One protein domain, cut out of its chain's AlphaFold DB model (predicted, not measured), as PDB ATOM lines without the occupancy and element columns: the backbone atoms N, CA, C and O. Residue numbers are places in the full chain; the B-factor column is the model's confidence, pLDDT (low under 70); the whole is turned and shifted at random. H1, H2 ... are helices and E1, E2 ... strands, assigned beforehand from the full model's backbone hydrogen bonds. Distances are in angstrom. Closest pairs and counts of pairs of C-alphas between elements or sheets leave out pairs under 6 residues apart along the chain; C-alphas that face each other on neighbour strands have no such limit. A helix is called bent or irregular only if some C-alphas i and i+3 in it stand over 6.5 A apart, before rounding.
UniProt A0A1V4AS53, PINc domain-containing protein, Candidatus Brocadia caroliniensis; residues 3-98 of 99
ATOM      1  N   TYR A   3      30.739 -24.699 -39.072       92.75
ATOM      2  CA  TYR A   3      30.363 -23.329 -38.748       92.75
ATOM      3  C   TYR A   3      29.989 -22.593 -40.035       92.75
ATOM      4  O   TYR A   3      30.761 -22.605 -40.994       92.75
ATOM      5  N   LEU A   4      28.818 -21.961 -40.047       93.44
ATOM      6  CA  LEU A   4      28.369 -21.090 -41.123       93.44
ATOM      7  C   LEU A   4      28.333 -19.655 -40.622       93.44
ATOM      8  O   LEU A   4      27.676 -19.346 -39.625       93.44
ATOM      9  N   ASP A   5      29.030 -18.780 -41.338       92.69
ATOM     10  CA  ASP A   5      28.850 -17.351 -41.177       92.69
ATOM     11  C   ASP A   5      27.525 -16.908 -41.818       92.69
ATOM     12  O   ASP A   5      26.846 -17.652 -42.536       92.69
ATOM     13  N   THR A   6      27.152 -15.660 -41.564       93.75
ATOM     14  CA  THR A   6      25.928 -15.085 -42.116       93.75
ATOM     15  C   THR A   6      25.949 -15.077 -43.642       93.75
ATOM     16  O   THR A   6      24.929 -15.377 -44.261       93.75
ATOM     17  N   SER A   7      27.093 -14.778 -44.267       89.69
ATOM     18  CA  SER A   7      27.183 -14.670 -45.726       89.69
ATOM     19  C   SER A   7      26.918 -16.008 -46.424       89.69
ATOM     20  O   SER A   7      26.195 -16.042 -47.416       89.69
ATOM     21  N   ALA A   8      27.412 -17.125 -45.878       90.56
ATOM     22  CA  ALA A   8      27.109 -18.459 -46.379       90.56
ATOM     23  C   ALA A   8      25.647 -18.843 -46.127       90.56
ATOM     24  O   ALA A   8      24.997 -19.414 -47.006       90.56
ATOM     25  N   LEU A   9      25.110 -18.518 -44.948       91.00
ATOM     26  CA  LEU A   9      23.758 -18.915 -44.569       91.00
ATOM     27  C   LEU A   9      22.671 -18.129 -45.324       91.00
ATOM     28  O   LEU A   9      21.630 -18.695 -45.654       91.00
ATOM     29  N   VAL A  10      22.923 -16.866 -45.689       91.12
ATOM     30  CA  VAL A  10      22.023 -16.063 -46.542       91.12
ATOM     31  C   VAL A  10      21.755 -16.750 -47.882       91.12
ATOM     32  O   VAL A  10      20.609 -16.758 -48.331       91.12
ATOM     33  N   LYS A  11      22.762 -17.400 -48.480       90.06
ATOM     34  CA  LYS A  11      22.636 -18.112 -49.767       90.06
ATOM     35  C   LYS A  11      21.649 -19.280 -49.728       90.06
ATOM     36  O   LYS A  11      21.158 -19.720 -50.761       90.06
ATOM     37  N   LYS A  12      21.331 -19.790 -48.534       87.94
ATOM     38  CA  LYS A  12      20.275 -20.794 -48.353       87.94
ATOM     39  C   LYS A  12      18.887 -20.220 -48.638       87.94
ATOM     40  O   LYS A  12      18.020 -20.906 -49.170       87.94
ATOM     41  N   TYR A  13      18.675 -18.972 -48.237       88.38
ATOM     42  CA  TYR A  13      17.367 -18.320 -48.219       88.38
ATOM     43  C   TYR A  13      17.154 -17.394 -49.406       88.38
ATOM     44  O   TYR A  13      16.018 -17.145 -49.815       88.38
ATOM     45  N   VAL A  14      18.247 -16.888 -49.964       83.50
ATOM     46  CA  VAL A  14      18.244 -16.006 -51.113       83.50
ATOM     47  C   VAL A  14      19.153 -16.593 -52.175       83.50
ATOM     48  O   VAL A  14      20.321 -16.850 -51.913       83.50
ATOM     49  N   ALA A  15      18.612 -16.792 -53.375       70.94
ATOM     50  CA  ALA A  15      19.387 -17.281 -54.502       70.94
ATOM     51  C   ALA A  15      20.480 -16.261 -54.867       70.94
ATOM     52  O   ALA A  15      20.211 -15.205 -55.438       70.94
ATOM     53  N   GLU A  16      21.713 -16.590 -54.500       70.06
ATOM     54  CA  GLU A  16      22.941 -15.877 -54.846       70.06
ATOM     55  C   GLU A  16      23.938 -16.839 -55.510       70.06
ATOM     56  O   GLU A  16      23.793 -18.065 -55.462       70.06
ATOM     57  N   GLU A  17      24.995 -16.302 -56.108       60.19
ATOM     58  CA  GLU A  17      26.086 -17.120 -56.632       60.19
ATOM     59  C   GLU A  17      26.707 -18.004 -55.525       60.19
ATOM     60  O   GLU A  17      27.059 -17.547 -54.427       60.19
ATOM     61  N   GLY A  18      26.816 -19.308 -55.800       61.81
ATOM     62  CA  GLY A  18      27.298 -20.318 -54.850       61.81
ATOM     63  C   GLY A  18      26.228 -20.957 -53.951       61.81
ATOM     64  O   GLY A  18      26.587 -21.725 -53.058       61.81
ATOM     65  N   SER A  19      24.934 -20.694 -54.181       70.38
ATOM     66  CA  SER A  19      23.828 -21.307 -53.413       70.38
ATOM     67  C   SER A  19      23.747 -22.836 -53.556       70.38
ATOM     68  O   SER A  19      23.326 -23.522 -52.627       70.38
ATOM     69  N   GLU A  20      24.206 -23.392 -54.681       65.81
ATOM     70  CA  GLU A  20      24.192 -24.840 -54.954       65.81
ATOM     71  C   GLU A  20      25.020 -25.642 -53.934       65.81
ATOM     72  O   GLU A  20      24.634 -26.738 -53.523       65.81
ATOM     73  N   ASN A  21      26.114 -25.054 -53.440       74.50
ATOM     74  CA  ASN A  21      27.010 -25.699 -52.480       74.50
ATOM     75  C   ASN A  21      26.413 -25.783 -51.068       74.50
ATOM     76  O   ASN A  21      26.759 -26.683 -50.299       74.50
ATOM     77  N   ILE A  22      25.481 -24.889 -50.724       79.06
ATOM     78  CA  ILE A  22      24.867 -24.864 -49.392       79.06
ATOM     79  C   ILE A  22      23.996 -26.093 -49.154       79.06
ATOM     80  O   ILE A  22      24.004 -26.636 -48.053       79.06
ATOM     81  N   VAL A  23      23.315 -26.612 -50.178       75.69
ATOM     82  CA  VAL A  23      22.473 -27.814 -50.041       75.69
ATOM     83  C   VAL A  23      23.294 -29.030 -49.597       75.69
ATOM     84  O   VAL A  23      22.828 -29.828 -48.785       75.69
ATOM     85  N   ALA A  24      24.529 -29.172 -50.088       79.31
ATOM     86  CA  ALA A  24      25.429 -30.237 -49.657       79.31
ATOM     87  C   ALA A  24      25.914 -30.026 -48.214       79.31
ATOM     88  O   ALA A  24      25.936 -30.974 -47.431       79.31
ATOM     89  N   ILE A  25      26.245 -28.784 -47.849       81.38
ATOM     90  CA  ILE A  25      26.716 -28.425 -46.504       81.38
ATOM     91  C   ILE A  25      25.626 -28.651 -45.450       81.38
ATOM     92  O   ILE A  25      25.912 -29.164 -44.368       81.38
ATOM     93  N   MET A  26      24.367 -28.376 -45.791       79.56
ATOM     94  CA  MET A  26      23.205 -28.605 -44.926       79.56
ATOM     95  C   MET A  26      22.946 -30.086 -44.602       79.56
ATOM     96  O   MET A  26      22.138 -30.374 -43.726       79.56
ATOM     97  N   LYS A  27      23.638 -31.034 -45.255       82.44
ATOM     98  CA  LYS A  27      23.614 -32.460 -44.877       82.44
ATOM     99  C   LYS A  27      24.497 -32.775 -43.665       82.44
ATOM    100  O   LYS A  27      24.469 -33.901 -43.175       82.44
ATOM    101  N   SER A  28      25.313 -31.823 -43.205       81.88
ATOM    102  CA  SER A  28      26.112 -31.998 -41.992       81.88
ATOM    103  C   SER A  28      25.198 -32.202 -40.779       81.88
ATOM    104  O   SER A  28      24.248 -31.440 -40.608       81.88
ATOM    105  N   PRO A  29      25.508 -33.164 -39.891       82.38
ATOM    106  CA  PRO A  29      24.673 -33.467 -38.727       82.38
ATOM    107  C   PRO A  29      24.626 -32.327 -37.702       82.38
ATOM    108  O   PRO A  29      23.729 -32.292 -36.871       82.38
ATOM    109  N   VAL A  30      25.604 -31.413 -37.735       90.00
ATOM    110  CA  VAL A  30      25.651 -30.246 -36.850       90.00
ATOM    111  C   VAL A  30      26.079 -29.029 -37.657       90.00
ATOM    112  O   VAL A  30      27.197 -28.998 -38.192       90.00
ATOM    113  N   ILE A  31      25.193 -28.041 -37.708       94.25
ATOM    114  CA  ILE A  31      25.446 -26.699 -38.229       94.25
ATOM    115  C   ILE A  31      25.504 -25.748 -37.039       94.25
ATOM    116  O   ILE A  31      24.580 -25.716 -36.227       94.25
ATOM    117  N   ALA A  32      26.596 -25.000 -36.930       95.75
ATOM    118  CA  ALA A  32      26.777 -23.978 -35.914       95.75
ATOM    119  C   ALA A  32      26.838 -22.590 -36.553       95.75
ATOM    120  O   ALA A  32      27.360 -22.438 -37.657       95.75
ATOM    121  N   THR A  33      26.331 -21.577 -35.864       96.19
ATOM    122  CA  THR A  33      26.427 -20.181 -36.304       96.19
ATOM    123  C   THR A  33      26.442 -19.237 -35.105       96.19
ATOM    124  O   THR A  33      26.186 -19.659 -33.978       96.19
ATOM    125  N   SER A  34      26.779 -17.966 -35.318       95.88
ATOM    126  CA  SER A  34      26.767 -16.959 -34.254       95.88
ATOM    127  C   SER A  34      25.341 -16.510 -33.949       95.88
ATOM    128  O   SER A  34      24.516 -16.376 -34.851       95.88
ATOM    129  N   ARG A  35      25.053 -16.154 -32.692       96.00
ATOM    130  CA  ARG A  35      23.786 -15.490 -32.347       96.00
ATOM    131  C   ARG A  35      23.560 -14.190 -33.134       96.00
ATOM    132  O   ARG A  35      22.413 -13.828 -33.383       96.00
ATOM    133  N   LEU A  36      24.627 -13.513 -33.573       95.38
ATOM    134  CA  LEU A  36      24.526 -12.320 -34.428       95.38
ATOM    135  C   LEU A  36      23.976 -12.622 -35.827       95.38
ATOM    136  O   LEU A  36      23.419 -11.734 -36.467       95.38
ATOM    137  N   THR A  37      24.051 -13.869 -36.285       96.50
ATOM    138  CA  THR A  37      23.552 -14.245 -37.606       96.50
ATOM    139  C   THR A  37      22.037 -14.073 -37.730       96.50
ATOM    140  O   THR A  37      21.556 -13.747 -38.813       96.50
ATOM    141  N   TYR A  38      21.283 -14.180 -36.630       96.75
ATOM    142  CA  TYR A  38      19.834 -13.956 -36.638       96.75
ATOM    143  C   TYR A  38      19.448 -12.539 -37.098       96.75
ATOM    144  O   TYR A  38      18.812 -12.404 -38.150       96.75
ATOM    145  N   PRO A  39      19.847 -11.455 -36.397       96.94
ATOM    146  CA  PRO A  39      19.514 -10.104 -36.839       96.94
ATOM    147  C   PRO A  39      20.152  -9.743 -38.189       96.94
ATOM    148  O   PRO A  39      19.559  -8.979 -38.954       96.94
ATOM    149  N   GLU A  40      21.319 -10.294 -38.525       96.69
ATOM    150  CA  GLU A  40      21.970 -10.018 -39.807       96.69
ATOM    151  C   GLU A  40      21.197 -10.614 -40.997       96.69
ATOM    152  O   GLU A  40      20.990  -9.917 -42.000       96.69
ATOM    153  N   ILE A  41      20.685 -11.846 -40.878       95.88
ATOM    154  CA  ILE A  41      19.803 -12.449 -41.891       95.88
ATOM    155  C   ILE A  41      18.527 -11.623 -42.034       95.88
ATOM    156  O   ILE A  41      18.187 -11.227 -43.151       95.88
ATOM    157  N   LEU A  42      17.855 -11.291 -40.926       95.94
ATOM    158  CA  LEU A  42      16.636 -10.480 -40.973       95.94
ATOM    159  C   LEU A  42      16.879  -9.131 -41.662       95.94
ATOM    160  O   LEU A  42      16.107  -8.733 -42.538       95.94
ATOM    161  N   SER A  43      17.980  -8.453 -41.331       95.69
ATOM    162  CA  SER A  43      18.346  -7.180 -41.959       95.69
ATOM    163  C   SER A  43      18.569  -7.324 -43.470       95.69
ATOM    164  O   SER A  43      18.113  -6.484 -44.252       95.69
ATOM    165  N   THR A  44      19.195  -8.424 -43.897       94.88
ATOM    166  CA  THR A  44      19.455  -8.726 -45.307       94.88
ATOM    167  C   THR A  44      18.156  -8.979 -46.068       94.88
ATOM    168  O   THR A  44      17.962  -8.417 -47.151       94.88
ATOM    169  N   LEU A  45      17.236  -9.757 -45.492       94.38
ATOM    170  CA  LEU A  45      15.931 -10.049 -46.086       94.38
ATOM    171  C   LEU A  45      15.068  -8.788 -46.213       94.38
ATOM    172  O   LEU A  45      14.508  -8.529 -47.278       94.38
ATOM    173  N   VAL A  46      15.011  -7.962 -45.162       94.12
ATOM    174  CA  VAL A  46      14.273  -6.688 -45.176       94.12
ATOM    175  C   VAL A  46      14.852  -5.731 -46.212       94.12
ATOM    176  O   VAL A  46      14.100  -5.090 -46.948       94.12
ATOM    177  N   ARG A  47      16.184  -5.634 -46.312       94.69
ATOM    178  CA  ARG A  47      16.843  -4.806 -47.330       94.69
ATOM    179  C   ARG A  47      16.442  -5.242 -48.737       94.69
ATOM    180  O   ARG A  47      16.047  -4.391 -49.528       94.69
ATOM    181  N   ARG A  48      16.498  -6.545 -49.029       92.56
ATOM    182  CA  ARG A  48      16.120  -7.116 -50.332       92.56
ATOM    183  C   ARG A  48      14.636  -6.925 -50.656       92.56
ATOM    184  O   ARG A  48      14.296  -6.559 -51.774       92.56
ATOM    185  N   PHE A  49      13.755  -7.071 -49.669       94.88
ATOM    186  CA  PHE A  49      12.335  -6.746 -49.823       94.88
ATOM    187  C   PHE A  49      12.116  -5.271 -50.198       94.88
ATOM    188  O   PHE A  49      11.374  -4.974 -51.130       94.88
ATOM    189  N   ARG A  50      12.799  -4.337 -49.522       95.69
ATOM    190  CA  ARG A  50      12.658  -2.890 -49.775       95.69
ATOM    191  C   ARG A  50      13.109  -2.460 -51.169       95.69
ATOM    192  O   ARG A  50      12.554  -1.503 -51.694       95.69
ATOM    193  N   VAL A  51      14.110  -3.130 -51.739       95.44
ATOM    194  CA  VAL A  51      14.595  -2.842 -53.101       95.44
ATOM    195  C   VAL A  51      13.822  -3.598 -54.186       95.44
ATOM    196  O   VAL A  51      14.081  -3.388 -55.364       95.44
ATOM    197  N   GLY A  52      12.843  -4.427 -53.807       92.50
ATOM    198  CA  GLY A  52      11.966  -5.142 -54.738       92.50
ATOM    199  C   GLY A  52      12.468  -6.518 -55.186       92.50
ATOM    200  O   GLY A  52      11.783  -7.169 -55.969       92.50
ATOM    201  N   ASP A  53      13.601  -6.998 -54.662       92.44
ATOM    202  CA  ASP A  53      14.181  -8.302 -55.030       92.44
ATOM    203  C   ASP A  53      13.339  -9.490 -54.534       92.44
ATOM    204  O   ASP A  53      13.435 -10.601 -55.052       92.44
ATOM    205  N   ILE A  54      12.544  -9.282 -53.479       92.88
ATOM    206  CA  ILE A  54      11.740 -10.320 -52.826       92.88
ATOM    207  C   ILE A  54      10.305  -9.812 -52.696       92.88
ATOM    208  O   ILE A  54      10.064  -8.716 -52.194       92.88
ATOM    209  N   THR A  55       9.330 -10.621 -53.108       93.62
ATOM    210  CA  THR A  55       7.907 -10.304 -52.920       93.62
ATOM    211  C   THR A  55       7.479 -10.526 -51.467       93.62
ATOM    212  O   THR A  55       8.080 -11.316 -50.743       93.62
ATOM    213  N   ASN A  56       6.387  -9.895 -51.027       94.94
ATOM    214  CA  ASN A  56       5.868 -10.083 -49.663       94.94
ATOM    215  C   ASN A  56       5.579 -11.563 -49.335       94.94
ATOM    216  O   ASN A  56       5.932 -12.052 -48.264       94.94
ATOM    217  N   ASN A  57       4.982 -12.301 -50.276       95.19
ATOM    218  CA  ASN A  57       4.717 -13.730 -50.089       95.19
ATOM    219  C   ASN A  57       6.022 -14.515 -49.946       95.19
ATOM    220  O   ASN A  57       6.149 -15.323 -49.028       95.19
ATOM    221  N   LYS A  58       7.018 -14.216 -50.789       93.38
ATOM    222  CA  LYS A  58       8.309 -14.897 -50.729       93.38
ATOM    223  C   LYS A  58       9.069 -14.590 -49.440       93.38
ATOM    224  O   LYS A  58       9.670 -15.489 -48.864       93.38
ATOM    225  N   LEU A  59       8.997 -13.354 -48.951       94.50
ATOM    226  CA  LEU A  59       9.589 -12.967 -47.672       94.50
ATOM    227  C   LEU A  59       8.994 -13.784 -46.517       94.50
ATOM    228  O   LEU A  59       9.740 -14.301 -45.694       94.50
ATOM    229  N   LYS A  60       7.666 -13.949 -46.477       95.62
ATOM    230  CA  LYS A  60       6.995 -14.765 -45.451       95.62
ATOM    231  C   LYS A  60       7.421 -16.232 -45.501       95.62
ATOM    232  O   LYS A  60       7.654 -16.827 -44.453       95.62
ATOM    233  N   GLU A  61       7.528 -16.807 -46.699       95.25
ATOM    234  CA  GLU A  61       8.033 -18.175 -46.880       95.25
ATOM    235  C   GLU A  61       9.459 -18.323 -46.353       95.25
ATOM    236  O   GLU A  61       9.743 -19.250 -45.597       95.25
ATOM    237  N   ILE A  62      10.342 -17.393 -46.731       94.88
ATOM    238  CA  ILE A  62      11.744 -17.409 -46.323       94.88
ATOM    239  C   ILE A  62      11.870 -17.281 -44.805       94.88
ATOM    240  O   ILE A  62      12.600 -18.057 -44.202       94.88
ATOM    241  N   LEU A  63      11.150 -16.342 -44.185       95.56
ATOM    242  CA  LEU A  63      11.181 -16.162 -42.733       95.56
ATOM    243  C   LEU A  63      10.728 -17.430 -42.011       95.56
ATOM    244  O   LEU A  63      11.397 -17.879 -41.092       95.56
ATOM    245  N   LYS A  64       9.645 -18.065 -42.471       95.94
ATOM    246  CA  LYS A  64       9.171 -19.319 -41.876       95.94
ATOM    247  C   LYS A  64      10.205 -20.446 -41.993       95.94
ATOM    248  O   LYS A  64      10.373 -21.207 -41.045       95.94
ATOM    249  N   ALA A  65      10.867 -20.565 -43.143       93.50
ATOM    250  CA  ALA A  65      11.932 -21.545 -43.333       93.50
ATOM    251  C   ALA A  65      13.125 -21.251 -42.410       93.50
ATOM    252  O   ALA A  65      13.595 -22.151 -41.724       93.50
ATOM    253  N   PHE A  66      13.543 -19.985 -42.338       94.94
ATOM    254  CA  PHE A  66      14.638 -19.546 -41.483       94.94
ATOM    255  C   PHE A  66      14.388 -19.849 -40.003       94.94
ATOM    256  O   PHE A  66      15.265 -20.420 -39.367       94.94
ATOM    257  N   GLU A  67      13.201 -19.543 -39.473       95.88
ATOM    258  CA  GLU A  67      12.851 -19.869 -38.081       95.88
ATOM    259  C   GLU A  67      12.913 -21.381 -37.822       95.88
ATOM    260  O   GLU A  67      13.525 -21.825 -36.857       95.88
ATOM    261  N   SER A  68      12.355 -22.189 -38.730       94.69
ATOM    262  CA  SER A  68      12.389 -23.652 -38.597       94.69
ATOM    263  C   SER A  68      13.809 -24.221 -38.625       94.69
ATOM    264  O   SER A  68      14.081 -25.246 -38.004       94.69
ATOM    265  N   ASP A  69      14.697 -23.600 -39.394       93.25
ATOM    266  CA  ASP A  69      16.095 -23.996 -39.484       93.25
ATOM    267  C   ASP A  69      16.902 -23.523 -38.271       93.25
ATOM    268  O   ASP A  69      17.796 -24.233 -37.815       93.25
ATOM    269  N   TRP A  70      16.579 -22.342 -37.740       95.69
ATOM    270  CA  TRP A  70      17.235 -21.751 -36.579       95.69
ATOM    271  C   TRP A  70      17.142 -22.654 -35.349       95.69
ATOM    272  O   TRP A  70      18.149 -22.868 -34.675       95.69
ATOM    273  N   ASP A  71      15.979 -23.272 -35.127       94.75
ATOM    274  CA  ASP A  71      15.763 -24.249 -34.051       94.75
ATOM    275  C   ASP A  71      16.673 -25.487 -34.164       94.75
ATOM    276  O   ASP A  71      16.932 -26.174 -33.175       94.75
ATOM    277  N   CYS A  72      17.179 -25.779 -35.366       92.62
ATOM    278  CA  CYS A  72      18.086 -26.895 -35.624       92.62
ATOM    279  C   CYS A  72      19.571 -26.507 -35.514       92.62
ATOM    280  O   CYS A  72      20.442 -27.379 -35.604       92.62
ATOM    281  N   PHE A  73      19.895 -25.220 -35.366       94.94
ATOM    282  CA  PHE A  73      21.276 -24.747 -35.331       94.94
ATOM    283  C   PHE A  73      21.859 -24.742 -33.921       94.94
ATOM    284  O   PHE A  73      21.217 -24.405 -32.932       94.94
ATOM    285  N   THR A  74      23.149 -25.063 -33.838       96.38
ATOM    286  CA  THR A  74      23.944 -24.803 -32.637       96.38
ATOM    287  C   THR A  74      24.331 -23.328 -32.616       96.38
ATOM    288  O   THR A  74      25.171 -22.885 -33.399       96.38
ATOM    289  N   ILE A  75      23.711 -22.557 -31.725       96.62
ATOM    290  CA  ILE A  75      23.954 -21.118 -31.623       96.62
ATOM    291  C   ILE A  75      25.130 -20.852 -30.687       96.62
ATOM    292  O   ILE A  75      25.120 -21.260 -29.528       96.62
ATOM    293  N   LEU A  76      26.145 -20.165 -31.208       94.69
ATOM    294  CA  LEU A  76      27.341 -19.776 -30.473       94.69
ATOM    295  C   LEU A  76      27.247 -18.316 -30.032       94.69
ATOM    296  O   LEU A  76      26.937 -17.421 -30.826       94.69
ATOM    297  N   ASP A  77      27.571 -18.084 -28.767       92.69
ATOM    298  CA  ASP A  77      27.735 -16.752 -28.210       92.69
ATOM    299  C   ASP A  77      29.156 -16.230 -28.422       92.69
ATOM    300  O   ASP A  77      30.143 -16.967 -28.362       92.69
ATOM    301  N   ILE A  78      29.257 -14.925 -28.677       86.44
ATOM    302  CA  ILE A  78      30.536 -14.222 -28.706       86.44
ATOM    303  C   ILE A  78      30.752 -13.633 -27.320       86.44
ATOM    304  O   ILE A  78      29.977 -12.788 -26.873       86.44
ATOM    305  N   HIS A  79      31.823 -14.070 -26.668       90.25
ATOM    306  CA  HIS A  79      32.221 -13.582 -25.356       90.25
ATOM    307  C   HIS A  79      33.467 -12.693 -25.461       90.25
ATOM    308  O   HIS A  79      34.285 -12.853 -26.375       90.25
ATOM    309  N   GLU A  80      33.610 -11.729 -24.548       91.19
ATOM    310  CA  GLU A  80      34.692 -10.736 -24.593       91.19
ATOM    311  C   GLU A  80      36.088 -11.371 -24.505       91.19
ATOM    312  O   GLU A  80      37.051 -10.847 -25.070       91.19
ATOM    313  N   GLU A  81      36.201 -12.540 -23.877       93.19
ATOM    314  CA  GLU A  81      37.445 -13.295 -23.728       93.19
ATOM    315  C   GLU A  81      38.010 -13.773 -25.075       93.19
ATOM    316  O   GLU A  81      39.206 -14.053 -25.180       93.19
ATOM    317  N   LEU A  82      37.188 -13.823 -26.130       87.81
ATOM    318  CA  LEU A  82      37.630 -14.157 -27.485       87.81
ATOM    319  C   LEU A  82      38.314 -12.971 -28.186       87.81
ATOM    320  O   LEU A  82      39.099 -13.169 -29.117       87.81
ATOM    321  N   LEU A  83      38.065 -11.731 -27.748       90.00
ATOM    322  CA  LEU A  83      38.547 -10.527 -28.431       90.00
ATOM    323  C   LEU A  83      40.080 -10.433 -28.526       90.00
ATOM    324  O   LEU A  83      40.569 -10.047 -29.592       90.00
ATOM    325  N   PRO A  84      40.876 -10.773 -27.490       93.06
ATOM    326  CA  PRO A  84      42.334 -10.779 -27.609       93.06
ATOM    327  C   PRO A  84      42.835 -11.762 -28.674       93.06
ATOM    328  O   PRO A  84      43.739 -11.423 -29.438       93.06
ATOM    329  N   MET A  85      42.219 -12.945 -28.765       89.25
ATOM    330  CA  MET A  85      42.562 -13.957 -29.765       89.25
ATOM    331  C   MET A  85      42.229 -13.464 -31.178       89.25
ATOM    332  O   MET A  85      43.090 -13.503 -32.053       89.25
ATOM    333  N   ILE A  86      41.031 -12.907 -31.382       88.19
ATOM    334  CA  ILE A  86      40.608 -12.326 -32.667       88.19
ATOM    335  C   ILE A  86      41.562 -11.200 -33.100       88.19
ATOM    336  O   ILE A  86      41.999 -11.144 -34.250       88.19
ATOM    337  N   LYS A  87      41.945 -10.311 -32.171       89.75
ATOM    338  CA  LYS A  87      42.911  -9.232 -32.437       89.75
ATOM    339  C   LYS A  87      44.288  -9.770 -32.828       89.75
ATOM    340  O   LYS A  87      44.931  -9.175 -33.691       89.75
ATOM    341  N   LYS A  88      44.747 -10.855 -32.198       90.88
ATOM    342  CA  LYS A  88      46.023 -11.501 -32.525       90.88
ATOM    343  C   LYS A  88      45.996 -12.089 -33.938       90.88
ATOM    344  O   LYS A  88      46.861 -11.728 -34.731       90.88
ATOM    345  N   PHE A  89      44.976 -12.879 -34.273       86.56
ATOM    346  CA  PHE A  89      44.820 -13.465 -35.611       86.56
ATOM    347  C   PHE A  89      44.816 -12.405 -36.720       86.56
ATOM    348  O   PHE A  89      45.523 -12.547 -37.713       86.56
ATOM    349  N   ASN A  90      44.093 -11.296 -36.531       81.56
ATOM    350  CA  ASN A  90      44.071 -10.215 -37.521       81.56
ATOM    351  C   ASN A  90      45.452  -9.578 -37.755       81.56
ATOM    352  O   ASN A  90      45.763  -9.190 -38.877       81.56
ATOM    353  N   ARG A  91      46.297  -9.465 -36.720       79.81
ATOM    354  CA  ARG A  91      47.658  -8.917 -36.871       79.81
ATOM    355  C   ARG A  91      48.575  -9.864 -37.642       79.81
ATOM    356  O   ARG A  91      49.375  -9.390 -38.440       79.81
ATOM    357  N   GLU A  92      48.444 -11.167 -37.415       79.50
ATOM    358  CA  GLU A  92      49.240 -12.193 -38.098       79.50
ATOM    359  C   GLU A  92      48.908 -12.233 -39.600       79.50
ATOM    360  O   GLU A  92      49.817 -12.106 -40.420       79.50
ATOM    361  N   ILE A  93      47.620 -12.228 -39.968       73.88
ATOM    362  CA  ILE A  93      47.168 -12.186 -41.374       73.88
ATOM    363  C   ILE A  93      47.688 -10.936 -42.105       73.88
ATOM    364  O   ILE A  93      48.179 -11.023 -43.232       73.88
ATOM    365  N   LEU A  94      47.627  -9.762 -41.467       70.00
ATOM    366  CA  LEU A  94      48.126  -8.513 -42.061       70.00
ATOM    367  C   LEU A  94      49.657  -8.489 -42.202       70.00
ATOM    368  O   LEU A  94      50.182  -7.827 -43.097       70.00
ATOM    369  N   SER A  95      50.376  -9.213 -41.338       69.12
ATOM    370  CA  SER A  95      51.835  -9.330 -41.411       69.12
ATOM    371  C   SER A  95      52.315 -10.308 -42.488       69.12
ATOM    372  O   SER A  95      53.373 -10.088 -43.077       69.12
ATOM    373  N   GLU A  96      51.532 -11.345 -42.797       62.22
ATOM    374  CA  GLU A  96      51.834 -12.312 -43.862       62.22
ATOM    375  C   GLU A  96      51.482 -11.783 -45.260       62.22
ATOM    376  O   GLU A  96      52.180 -12.095 -46.218       62.22
ATOM    377  N   GLY A  97      50.472 -10.913 -45.383       55.69
ATOM    378  CA  GLY A  97      50.090 -10.267 -46.649       55.69
ATOM    379  C   GLY A  97      51.001  -9.122 -47.124       55.69
ATOM    380  O   GLY A  97      50.681  -8.475 -48.117       55.69
ATOM    381  N   SER A  98      52.107  -8.843 -46.420       53.03
ATOM    382  CA  SER A  98      53.096  -7.800 -46.763       53.03
ATOM    383  C   SER A  98      54.418  -8.364 -47.325       53.03
ATOM    384  O   SER A  98      55.444  -7.683 -47.267       53.03
TER     385      SER A  98
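Overview. This is residues 3 to 98 of the 99 residues of the protein "PINc domain-containing protein" of Candidatus Brocadia caroliniensis (UniProt A0A1V4AS53). A helical hairpin, H3 and H4, has a small two-stranded sheet, E1 beside E2, at its open end; H1 crosses one side of the hairpin, and H2 packs on H1 away from it. From this body residues 79 to 98, with H5, stick out as a free arm that makes much of the length. The printed part has 96 residues, with five named helices and two named strands in the order H1, H2, E1, H3, H4, E2, H5; the sheet, E1 then E2, is parallel, and the class is mostly helix. The whole is loose, with a radius of gyration of the C-alphas of 16.0 A, and elongated, spanning 47 by 30 by 26 A.

Along the chain. Find C-alpha 6 at (25.928, -15.085, -42.116), where H1 begins; it runs over residues 6 to 13, 11.0 A. H2 follows at residues 19 to 25, 10.3 A, then strand E1 at residues 31 to 34, 10.6 A. From C-alpha 37 at (23.552, -14.245, -37.606), H3 runs to residue 50, 19.9 A. H4 spans residues 56 to 70, 20.9 A, and strand E2 residues 74 to 76, 6.4 A. H5 covers residues 80 to 96, 25.8 A, and ends at C-alpha 96, (51.834, -12.312, -43.862); it is only just irregular, with C-alphas 81 and 84 6.7 A apart.

Arrangement. Start at H1, the hub, which touches three helices. It touches H2, about perpendicular at 79 degrees, the closest C-alphas being those of Lys 11 and Ser 19, 5.0 A. It touches H3 at a steep tilt of 56 degrees, the same way, closest at the C-alphas of Thr 6 and Thr 37, 5.2 A. H1 and H4 only just touch, with 3 pairs of C-alphas within 8 A, through residues 62 to 66 of H4; the closest C-alphas, of Tyr 13 and Ile 62, are 6.0 A apart. H3 and H4 form a hairpin at a shallow tilt of 8 degrees, opposite ways; they only just touch, with 3 such pairs, the closest C-alphas being those of Phe 49 and Leu 59, 7.1 A. E1, H3, H4 and E2 make a strand-helix-strand unit, two parallel neighbour strands with helices between, whose crossover is right-handed. Look there for N 76 and O 33, 2.8 A, and N 33 and O 74, 3.0 A, within hydrogen-bond range. H5 touches no helix. In H3 and H4 every O i to N i+4 pair is within hydrogen-bond range; H5 has 11 of 13, H1 1 of 4 with 4 of 5 O i to N i+3 pairs, and H2 1 of 3 with 3 of 4.

Size, cuts and confidence. The C-alphas farthest apart, of Asn 57 and Ser 98, are 48.9 A apart. Without residues 79 to 98 the body spans 34 by 26 by 19 A. The printed part has no cut, and its links between named elements are tight. The mean pLDDT of the printed part is 88.1; look for values under 70 at residues 17 to 18, 20 and 95 to 98.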